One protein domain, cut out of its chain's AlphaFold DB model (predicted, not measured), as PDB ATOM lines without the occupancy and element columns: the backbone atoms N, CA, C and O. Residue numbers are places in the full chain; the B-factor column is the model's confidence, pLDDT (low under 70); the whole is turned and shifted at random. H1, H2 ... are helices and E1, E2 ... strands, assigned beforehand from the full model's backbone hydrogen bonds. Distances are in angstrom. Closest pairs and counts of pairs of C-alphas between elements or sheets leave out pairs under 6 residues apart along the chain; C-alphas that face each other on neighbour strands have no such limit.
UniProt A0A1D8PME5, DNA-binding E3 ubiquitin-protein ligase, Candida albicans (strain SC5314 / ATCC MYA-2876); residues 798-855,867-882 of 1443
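AT A GLANCE: This is residues 798 to 855 and 867 to 882 of the 1443 residues of the protein "DNA-binding E3 ubiquitin-protein ligase" of Candida albicans (strain SC5314 / ATCC MYA-2876) (UniProt A0A1D8PME5). The model is a loose, elongated chain of parts: a long loop with the short strand E1 at one end, helix H1 next, and the short helix H2 packed steeply tilted on the longer helix H3 at the other end. H1 does not pack closely on the H2 and H3 pair, and a linker joins it to H2. The printed part has 74 residues with one named strand and three named helices, in the order E1, H1, H2, H3; the class is mostly helix. The whole is loose, with a radius of gyration of the C-alphas of 14.1 A, and spans 46 by 25 by 22 A.

HOW THE PARTS SIT: Residues 798 to 823 hold no named element. E1, residues 824 to 828, pairs with no named strand, but its residues 827 to 828 pair antiparallel with residues 807 to 808. E1 and H1, residues 829 to 838, meet only through their tight link. H1 and H2, residues 845 to 852, are apart. H2 and H3, residues 868 to 882, touch, opposite ways at a steep tilt of 49 degrees; their closest C-alphas, those of Pro 845 and Ala 874, are 4.2 A apart. H1 and H3 are close but not clearly touching, opposite ways at a shallow tilt of 22 degrees, with the C-alphas of Leu 834 and Glu 869 closest at 7.3 A. E1 is apart from H2 and H3. Every O i to N i+4 pair is within hydrogen-bond range in H1 and H2, and 10 of 11 are in H3.

IN THESE COORDINATES: E1 begins at C-alpha 824, (243.292, 111.881, 43.203), and is 11.6 A long. H1 measures 13.9 A and H2 10.5 A. H3 measures 20.6 A and ends at C-alpha 882, (248.706, 106.695, 74.146).

THE WHOLE: The C-alphas of Lys 816 and Ser 855, the two farthest apart, are 46.7 A apart. Residues 856 to 866 are not printed, and C-alphas 855 and 867 are 18.3 A apart across this cut, which lies in the link from H2 to H3. The link from H1 to H2 is short. Mean pLDDT of the printed part is 78.9; residues 811 to 821 and 853 to 855 are under 70.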
ATOM      1  N   HIS A 798     243.581 117.789  53.409       85.12
ATOM      2  CA  HIS A 798     243.691 118.451  54.719       85.12
ATOM      3  C   HIS A 798     244.560 117.702  55.736       85.12
ATOM      4  O   HIS A 798     245.270 118.354  56.488       85.12
ATOM      5  N   CYS A 799     244.558 116.364  55.744       86.93
ATOM      6  CA  CYS A 799     245.396 115.568  56.660       86.93
ATOM      7  C   CYS A 799     246.367 114.607  55.954       86.93
ATOM      8  O   CYS A 799     247.030 113.815  56.617       86.93
ATOM      9  N   ASN A 800     246.440 114.642  54.617       84.42
ATOM     10  CA  ASN A 800     247.293 113.792  53.774       84.42
ATOM     11  C   ASN A 800     247.139 112.272  53.994       84.42
ATOM     12  O   ASN A 800     247.988 111.503  53.551       84.42
ATOM     13  N   THR A 801     246.054 111.816  54.637       84.35
ATOM     14  CA  THR A 801     245.728 110.383  54.700       84.35
ATOM     15  C   THR A 801     245.477 109.815  53.303       84.35
ATOM     16  O   THR A 801     244.913 110.498  52.438       84.35
ATOM     17  N   LEU A 802     245.868 108.553  53.125       83.68
ATOM     18  CA  LEU A 802     245.544 107.705  51.974       83.68
ATOM     19  C   LEU A 802     244.375 106.748  52.276       83.68
ATOM     20  O   LEU A 802     243.958 105.992  51.406       83.68
ATOM     21  N   GLU A 803     243.834 106.799  53.498       80.21
ATOM     22  CA  GLU A 803     242.783 105.916  54.013       80.21
ATOM     23  C   GLU A 803     241.571 106.722  54.506       80.21
ATOM     24  O   GLU A 803     241.705 107.741  55.199       80.21
ATOM     25  N   SER A 804     240.371 106.264  54.147       82.45
ATOM     26  CA  SER A 804     239.087 106.854  54.535       82.45
ATOM     27  C   SER A 804     237.961 105.836  54.355       82.45
ATOM     28  O   SER A 804     237.992 105.072  53.396       82.45
ATOM     29  N   THR A 805     236.933 105.883  55.206       80.19
ATOM     30  CA  THR A 805     235.696 105.089  55.044       80.19
ATOM     31  C   THR A 805     234.861 105.514  53.835       80.19
ATOM     32  O   THR A 805     234.118 104.714  53.282       80.19
ATOM     33  N   GLN A 806     234.964 106.780  53.428       81.88
ATOM     34  CA  GLN A 806     234.329 107.326  52.229       81.88
ATOM     35  C   GLN A 806     235.145 108.517  51.718       81.88
ATOM     36  O   GLN A 806     235.722 109.270  52.512       81.88
ATOM     37  N   TRP A 807     235.196 108.713  50.401       84.23
ATOM     38  CA  TRP A 807     235.916 109.824  49.775       84.23
ATOM     39  C   TRP A 807     234.957 110.875  49.220       84.23
ATOM     40  O   TRP A 807     233.956 110.549  48.578       84.23
ATOM     41  N   PHE A 808     235.297 112.148  49.427       82.81
ATOM     42  CA  PHE A 808     234.482 113.292  49.019       82.81
ATOM     43  C   PHE A 808     235.224 114.226  48.059       82.81
ATOM     44  O   PHE A 808     236.439 114.426  48.159       82.81
ATOM     45  N   LYS A 809     234.470 114.820  47.131       78.92
ATOM     46  CA  LYS A 809     234.948 115.776  46.120       78.92
ATOM     47  C   LYS A 809     235.302 117.124  46.761       78.92
ATOM     48  O   LYS A 809     234.701 117.528  47.758       78.92
ATOM     49  N   ILE A 810     236.257 117.843  46.168       77.26
ATOM     50  CA  ILE A 810     236.691 119.175  46.619       77.26
ATOM     51  C   ILE A 810     236.850 120.141  45.440       77.26
ATOM     52  O   ILE A 810     237.333 119.774  44.369       77.26
ATOM     53  N   THR A 811     236.436 121.397  45.616       69.70
ATOM     54  CA  THR A 811     236.244 122.305  44.477       69.70
ATOM     55  C   THR A 811     237.537 122.649  43.742       69.70
ATOM     56  O   THR A 811     238.544 123.069  44.326       69.70
ATOM     57  N   GLY A 812     237.492 122.527  42.415       62.75
ATOM     58  CA  GLY A 812     238.626 122.782  41.526       62.75
ATOM     59  C   GLY A 812     239.680 121.670  41.488       62.75
ATOM     60  O   GLY A 812     240.770 121.924  40.984       62.75
ATOM     61  N   HIS A 813     239.377 120.476  42.009       62.28
ATOM     62  CA  HIS A 813     240.123 119.245  41.733       62.28
ATOM     63  C   HIS A 813     239.183 118.265  41.027       62.28
ATOM     64  O   HIS A 813     238.288 117.690  41.641       62.28
ATOM     65  N   ASP A 814     239.346 118.127  39.712       58.90
ATOM     66  CA  ASP A 814     238.570 117.178  38.912       58.90
ATOM     67  C   ASP A 814     239.051 115.748  39.186       58.90
ATOM     68  O   ASP A 814     240.255 115.507  39.232       58.90
ATOM     69  N   ALA A 815     238.144 114.767  39.223       58.49
ATOM     70  CA  ALA A 815     238.506 113.343  39.322       58.49
ATOM     71  C   ALA A 815     239.476 112.872  38.212       58.49
ATOM     72  O   ALA A 815     240.202 111.897  38.379       58.49
ATOM     73  N   LYS A 816     239.502 113.595  37.082       55.52
ATOM     74  CA  LYS A 816     240.381 113.363  35.926       55.52
ATOM     75  C   LYS A 816     241.804 113.927  36.100       55.52
ATOM     76  O   LYS A 816     242.659 113.649  35.265       55.52
ATOM     77  N   LYS A 817     242.076 114.727  37.141       56.33
ATOM     78  CA  LYS A 817     243.384 115.357  37.405       56.33
ATOM     79  C   LYS A 817     244.053 114.720  38.620       56.33
ATOM     80  O   LYS A 817     243.864 115.153  39.755       56.33
ATOM     81  N   LYS A 818     244.867 113.699  38.355       63.36
ATOM     82  CA  LYS A 818     245.814 113.148  39.329       63.36
ATOM     83  C   LYS A 818     246.915 114.175  39.636       63.36
ATOM     84  O   LYS A 818     247.285 114.966  38.767       63.36
ATOM     85  N   ASN A 819     247.433 114.159  40.862       66.00
ATOM     86  CA  ASN A 819     248.626 114.915  41.249       66.00
ATOM     87  C   ASN A 819     249.895 114.320  40.594       66.00
ATOM     88  O   ASN A 819     249.826 113.245  39.993       66.00
ATOM     89  N   SER A 820     251.058 114.966  40.763       63.77
ATOM     90  CA  SER A 820     252.375 114.454  40.323       63.77
ATOM     91  C   SER A 820     252.609 112.982  40.677       63.77
ATOM     92  O   SER A 820     253.181 112.230  39.894       63.77
ATOM     93  N   ASP A 821     252.102 112.575  41.840       66.68
ATOM     94  CA  ASP A 821     252.365 111.280  42.461       66.68
ATOM     95  C   ASP A 821     251.242 110.258  42.157       66.68
ATOM     96  O   ASP A 821     251.082 109.263  42.854       66.68
ATOM     97  N   ASN A 822     250.433 110.507  41.115       74.49
ATOM     98  CA  ASN A 822     249.289 109.702  40.650       74.49
ATOM     99  C   ASN A 822     248.041 109.612  41.565       74.49
ATOM    100  O   ASN A 822     247.073 108.944  41.191       74.49
ATOM    101  N   TYR A 823     247.997 110.321  42.697       79.05
ATOM    102  CA  TYR A 823     246.823 110.359  43.587       79.05
ATOM    103  C   TYR A 823     245.732 111.348  43.132       79.05
ATOM    104  O   TYR A 823     246.031 112.442  42.649       79.05
ATOM    105  N   ILE A 824     244.461 110.999  43.352       81.34
ATOM    106  CA  ILE A 824     243.292 111.881  43.203       81.34
ATOM    107  C   ILE A 824     243.136 112.725  44.477       81.34
ATOM    108  O   ILE A 824     242.989 112.179  45.570       81.34
ATOM    109  N   ILE A 825     243.144 114.054  44.344       82.78
ATOM    110  CA  ILE A 825     243.019 114.982  45.480       82.78
ATOM    111  C   ILE A 825     241.549 115.099  45.903       82.78
ATOM    112  O   ILE A 825     240.704 115.570  45.143       82.78
ATOM    113  N   SER A 826     241.260 114.703  47.140       84.13
ATOM    114  CA  SER A 826     239.910 114.558  47.696       84.13
ATOM    115  C   SER A 826     239.876 114.966  49.181       84.13
ATOM    116  O   SER A 826     240.832 115.552  49.703       84.13
ATOM    117  N   LEU A 827     238.772 114.695  49.882       86.42
ATOM    118  CA  LEU A 827     238.683 114.748  51.344       86.42
ATOM    119  C   LEU A 827     238.321 113.373  51.913       86.42
ATOM    120  O   LEU A 827     237.405 112.718  51.411       86.42
ATOM    121  N   CYS A 828     238.999 112.976  52.994       89.20
ATOM    122  CA  CYS A 828     238.566 111.862  53.837       89.20
ATOM    123  C   CYS A 828     237.353 112.254  54.697       89.20
ATOM    124  O   CYS A 828     237.060 113.442  54.868       89.20
ATOM    125  N   PHE A 829     236.690 111.265  55.292       85.67
ATOM    126  CA  PHE A 829     235.456 111.431  56.058       85.67
ATOM    127  C   PHE A 829     235.586 112.452  57.202       85.67
ATOM    128  O   PHE A 829     234.789 113.390  57.280       85.67
ATOM    129  N   ARG A 830     236.651 112.374  58.021       86.25
ATOM    130  CA  ARG A 830     236.933 113.383  59.064       86.25
ATOM    131  C   ARG A 830     237.051 114.796  58.492       86.25
ATOM    132  O   ARG A 830     236.495 115.746  59.037       86.25
ATOM    133  N   CYS A 831     237.817 114.963  57.418       88.60
ATOM    134  CA  CYS A 831     238.077 116.294  56.875       88.60
ATOM    135  C   CYS A 831     236.842 116.860  56.162       88.60
ATOM    136  O   CYS A 831     236.615 118.066  56.199       88.60
ATOM    137  N   ALA A 832     236.005 115.993  55.585       85.46
ATOM    138  CA  ALA A 832     234.693 116.356  55.069       85.46
ATOM    139  C   ALA A 832     233.740 116.818  56.189       85.46
ATOM    140  O   ALA A 832     233.047 117.811  55.983       85.46
ATOM    141  N   ARG A 833     233.755 116.188  57.376       85.27
ATOM    142  CA  ARG A 833     232.982 116.607  58.568       85.27
ATOM    143  C   ARG A 833     233.223 118.075  58.921       85.27
ATOM    144  O   ARG A 833     232.298 118.889  58.896       85.27
ATOM    145  N   LEU A 834     234.488 118.399  59.188       87.52
ATOM    146  CA  LEU A 834     234.951 119.724  59.611       87.52
ATOM    147  C   LEU A 834     234.712 120.783  58.523       87.52
ATOM    148  O   LEU A 834     234.165 121.855  58.797       87.52
ATOM    149  N   TRP A 835     235.044 120.456  57.271       87.99
ATOM    150  CA  TRP A 835     234.906 121.382  56.149       87.99
ATOM    151  C   TRP A 835     233.442 121.641  55.765       87.99
ATOM    152  O   TRP A 835     233.072 122.784  55.513       87.99
ATOM    153  N   ARG A 836     232.575 120.617  55.742       86.05
ATOM    154  CA  ARG A 836     231.188 120.760  55.256       86.05
ATOM    155  C   ARG A 836     230.264 121.412  56.279       86.05
ATOM    156  O   ARG A 836     229.526 122.317  55.900       86.05
ATOM    157  N   ARG A 837     230.318 121.004  57.554       86.21
ATOM    158  CA  ARG A 837     229.488 121.604  58.618       86.21
ATOM    159  C   ARG A 837     230.015 122.986  59.026       86.21
ATOM    160  O   ARG A 837     229.265 123.964  59.001       86.21
ATOM    161  N   TYR A 838     231.315 123.103  59.302       87.92
ATOM    162  CA  TYR A 838     231.891 124.286  59.958       87.92
ATOM    163  C   TYR A 838     232.813 125.147  59.075       87.92
ATOM    164  O   TYR A 838     233.184 126.236  59.488       87.92
ATOM    165  N   ALA A 839     233.161 124.724  57.852       87.28
ATOM    166  CA  ALA A 839     234.207 125.359  57.027       87.28
ATOM    167  C   ALA A 839     235.612 125.356  57.674       87.28
ATOM    168  O   ALA A 839     236.480 126.147  57.297       87.28
ATOM    169  N   VAL A 840     235.837 124.444  58.624       86.57
ATOM    170  CA  VAL A 840     237.084 124.294  59.384       86.57
ATOM    171  C   VAL A 840     238.035 123.342  58.654       86.57
ATOM    172  O   VAL A 840     237.617 122.328  58.095       86.57
ATOM    173  N   VAL A 841     239.326 123.674  58.658       87.94
ATOM    174  CA  VAL A 841     240.408 122.829  58.129       87.94
ATOM    175  C   VAL A 841     241.034 122.057  59.290       87.94
ATOM    176  O   VAL A 841     241.199 122.608  60.373       87.94
ATOM    177  N   TRP A 842     241.364 120.783  59.068       87.47
ATOM    178  CA  TRP A 842     242.037 119.944  60.064       87.47
ATOM    179  C   TRP A 842     243.484 120.405  60.306       87.47
ATOM    180  O   TRP A 842     244.175 120.794  59.365       87.47
ATOM    181  N   GLU A 843     243.938 120.333  61.556       85.66
ATOM    182  CA  GLU A 843     245.283 120.707  62.008       85.66
ATOM    183  C   GLU A 843     245.917 119.547  62.798       85.66
ATOM    184  O   GLU A 843     245.199 118.685  63.303       85.66
ATOM    185  N   ASP A 844     247.248 119.523  62.947       83.75
ATOM    186  CA  ASP A 844     247.913 118.475  63.737       83.75
ATOM    187  C   ASP A 844     247.503 118.541  65.227       83.75
ATOM    188  O   ASP A 844     247.542 119.631  65.814       83.75
ATOM    189  N   PRO A 845     247.184 117.406  65.884       82.96
ATOM    190  CA  PRO A 845     246.759 117.365  67.286       82.96
ATOM    191  C   PRO A 845     247.691 118.087  68.267       82.96
ATOM    192  O   PRO A 845     247.235 118.712  69.228       82.96
ATOM    193  N   ASN A 846     249.001 118.057  68.013       82.15
ATOM    194  CA  ASN A 846     249.996 118.716  68.854       82.15
ATOM    195  C   ASN A 846     249.971 120.235  68.663       82.15
ATOM    196  O   ASN A 846     250.221 120.974  69.615       82.15
ATOM    197  N   GLU A 847     249.640 120.731  67.466       82.00
ATOM    198  CA  GLU A 847     249.393 122.158  67.256       82.00
ATOM    199  C   GLU A 847     248.084 122.616  67.896       82.00
ATOM    200  O   GLU A 847     248.073 123.669  68.535       82.00
ATOM    201  N   VAL A 848     247.009 121.828  67.777       81.82
ATOM    202  CA  VAL A 848     245.706 122.112  68.401       81.82
ATOM    203  C   VAL A 848     245.860 122.230  69.921       81.82
ATOM    204  O   VAL A 848     245.549 123.278  70.496       81.82
ATOM    205  N   LEU A 849     246.453 121.222  70.576       78.88
ATOM    206  CA  LEU A 849     246.719 121.281  72.016       78.88
ATOM    207  C   LEU A 849     247.710 122.389  72.394       78.88
ATOM    208  O   LEU A 849     247.561 122.983  73.457       78.88
ATOM    209  N   LYS A 850     248.695 122.726  71.554       77.25
ATOM    210  CA  LYS A 850     249.629 123.842  71.810       77.25
ATOM    211  C   LYS A 850     248.953 125.215  71.706       77.25
ATOM    212  O   LYS A 850     249.312 126.118  72.462       77.25
ATOM    213  N   LYS A 851     247.970 125.377  70.811       75.19
ATOM    214  CA  LYS A 851     247.125 126.582  70.693       75.19
ATOM    215  C   LYS A 851     246.193 126.714  71.908       75.19
ATOM    216  O   LYS A 851     246.055 127.810  72.449       75.19
ATOM    217  N   TYR A 852     245.629 125.602  72.391       71.27
ATOM    218  CA  TYR A 852     244.727 125.556  73.550       71.27
ATOM    219  C   TYR A 852     245.449 125.713  74.908       71.27
ATOM    220  O   TYR A 852     245.098 126.565  75.728       71.27
ATOM    221  N   ASN A 853     246.520 124.948  75.134       67.51
ATOM    222  CA  ASN A 853     247.298 124.917  76.380       67.51
ATOM    223  C   ASN A 853     248.407 125.986  76.451       67.51
ATOM    224  O   ASN A 853     249.287 125.895  77.306       67.51
ATOM    225  N   GLY A 854     248.387 126.986  75.561       51.69
ATOM    226  CA  GLY A 854     249.466 127.956  75.325       51.69
ATOM    227  C   GLY A 854     249.884 128.800  76.538       51.69
ATOM    228  O   GLY A 854     249.513 129.966  76.659       51.69
ATOM    229  N   SER A 855     250.706 128.225  77.419       37.14
ATOM    230  CA  SER A 855     251.244 128.867  78.621       37.14
ATOM    231  C   SER A 855     252.426 129.782  78.284       37.14
ATOM    232  O   SER A 855     253.594 129.446  78.478       37.14
ATOM    233  N   GLU A 867     238.617 125.715  67.618       79.78
ATOM    234  CA  GLU A 867     237.301 125.092  67.448       79.78
ATOM    235  C   GLU A 867     237.237 123.763  68.205       79.78
ATOM    236  O   GLU A 867     238.152 122.944  68.140       79.78
ATOM    237  N   ILE A 868     236.131 123.524  68.906       82.21
ATOM    238  CA  ILE A 868     235.993 122.365  69.802       82.21
ATOM    239  C   ILE A 868     235.946 121.046  69.021       82.21
ATOM    240  O   ILE A 868     236.513 120.056  69.460       82.21
ATOM    241  N   GLU A 869     235.410 121.057  67.800       82.97
ATOM    242  CA  GLU A 869     235.436 119.897  66.895       82.97
ATOM    243  C   GLU A 869     236.855 119.557  66.381       82.97
ATOM    244  O   GLU A 869     237.060 118.452  65.882       82.97
ATOM    245  N   LEU A 870     237.837 120.467  66.514       85.00
ATOM    246  CA  LEU A 870     239.267 120.146  66.373       85.00
ATOM    247  C   LEU A 870     239.872 119.666  67.696       85.00
ATOM    248  O   LEU A 870     240.706 118.765  67.678       85.00
ATOM    249  N   LEU A 871     239.469 120.255  68.828       83.58
ATOM    250  CA  LEU A 871     239.955 119.868  70.156       83.58
ATOM    251  C   LEU A 871     239.602 118.407  70.469       83.58
ATOM    252  O   LEU A 871     240.500 117.616  70.734       83.58
ATOM    253  N   GLU A 872     238.329 118.027  70.333       82.79
ATOM    254  CA  GLU A 872     237.865 116.654  70.571       82.79
ATOM    255  C   GLU A 872     238.486 115.628  69.609       82.79
ATOM    256  O   GLU A 872     238.590 114.449  69.946       82.79
ATOM    257  N   ASP A 873     238.831 116.036  68.384       83.75
ATOM    258  CA  ASP A 873     239.494 115.175  67.398       83.75
ATOM    259  C   ASP A 873     240.967 114.966  67.781       83.75
ATOM    260  O   ASP A 873     241.446 113.834  67.817       83.75
ATOM    261  N   ALA A 874     241.655 116.046  68.167       84.91
ATOM    262  CA  ALA A 874     243.023 116.010  68.671       84.91
ATOM    263  C   ALA A 874     243.155 115.176  69.956       84.91
ATOM    264  O   ALA A 874     244.070 114.360  70.059       84.91
ATOM    265  N   GLU A 875     242.231 115.343  70.906       85.41
ATOM    266  CA  GLU A 875     242.169 114.561  72.144       85.41
ATOM    267  C   GLU A 875     241.983 113.069  71.834       85.41
ATOM    268  O   GLU A 875     242.826 112.267  72.235       85.41
ATOM    269  N   ARG A 876     240.997 112.699  71.001       84.42
ATOM    270  CA  ARG A 876     240.769 111.305  70.567       84.42
ATOM    271  C   ARG A 876     241.987 110.659  69.897       84.42
ATOM    272  O   ARG A 876     242.282 109.494  70.161       84.42
ATOM    273  N   ILE A 877     242.702 111.382  69.030       84.16
ATOM    274  CA  ILE A 877     243.918 110.862  68.374       84.16
ATOM    275  C   ILE A 877     245.039 110.643  69.396       84.16
ATOM    276  O   ILE A 877     245.781 109.664  69.306       84.16
ATOM    277  N   ILE A 878     245.170 111.539  70.374       83.38
ATOM    278  CA  ILE A 878     246.219 111.463  71.393       83.38
ATOM    279  C   ILE A 878     245.920 110.355  72.412       83.38
ATOM    280  O   ILE A 878     246.834 109.603  72.742       83.38
ATOM    281  N   GLU A 879     244.667 110.176  72.834       82.54
ATOM    282  CA  GLU A 879     244.226 109.027  73.639       82.54
ATOM    283  C   GLU A 879     244.508 107.698  72.922       82.54
ATOM    284  O   GLU A 879     245.099 106.789  73.505       82.54
ATOM    285  N   HIS A 880     244.175 107.598  71.631       81.31
ATOM    286  CA  HIS A 880     244.464 106.416  70.818       81.31
ATOM    287  C   HIS A 880     245.975 106.137  70.697       81.31
ATOM    288  O   HIS A 880     246.428 105.011  70.913       81.31
ATOM    289  N   ASN A 881     246.784 107.165  70.419       80.94
ATOM    290  CA  ASN A 881     248.238 107.020  70.319       80.94
ATOM    291  C   ASN A 881     248.881 106.664  71.675       80.94
ATOM    292  O   ASN A 881     249.853 105.906  71.707       80.94
ATOM    293  N   GLN A 882     248.323 107.133  72.798       81.07
ATOM    294  CA  GLN A 882     248.706 106.695  74.146       81.07
ATOM    295  C   GLN A 882     248.302 105.236  74.412       81.07
ATOM    296  O   GLN A 882     249.103 104.482  74.965       81.07
TER     297      GLN A 882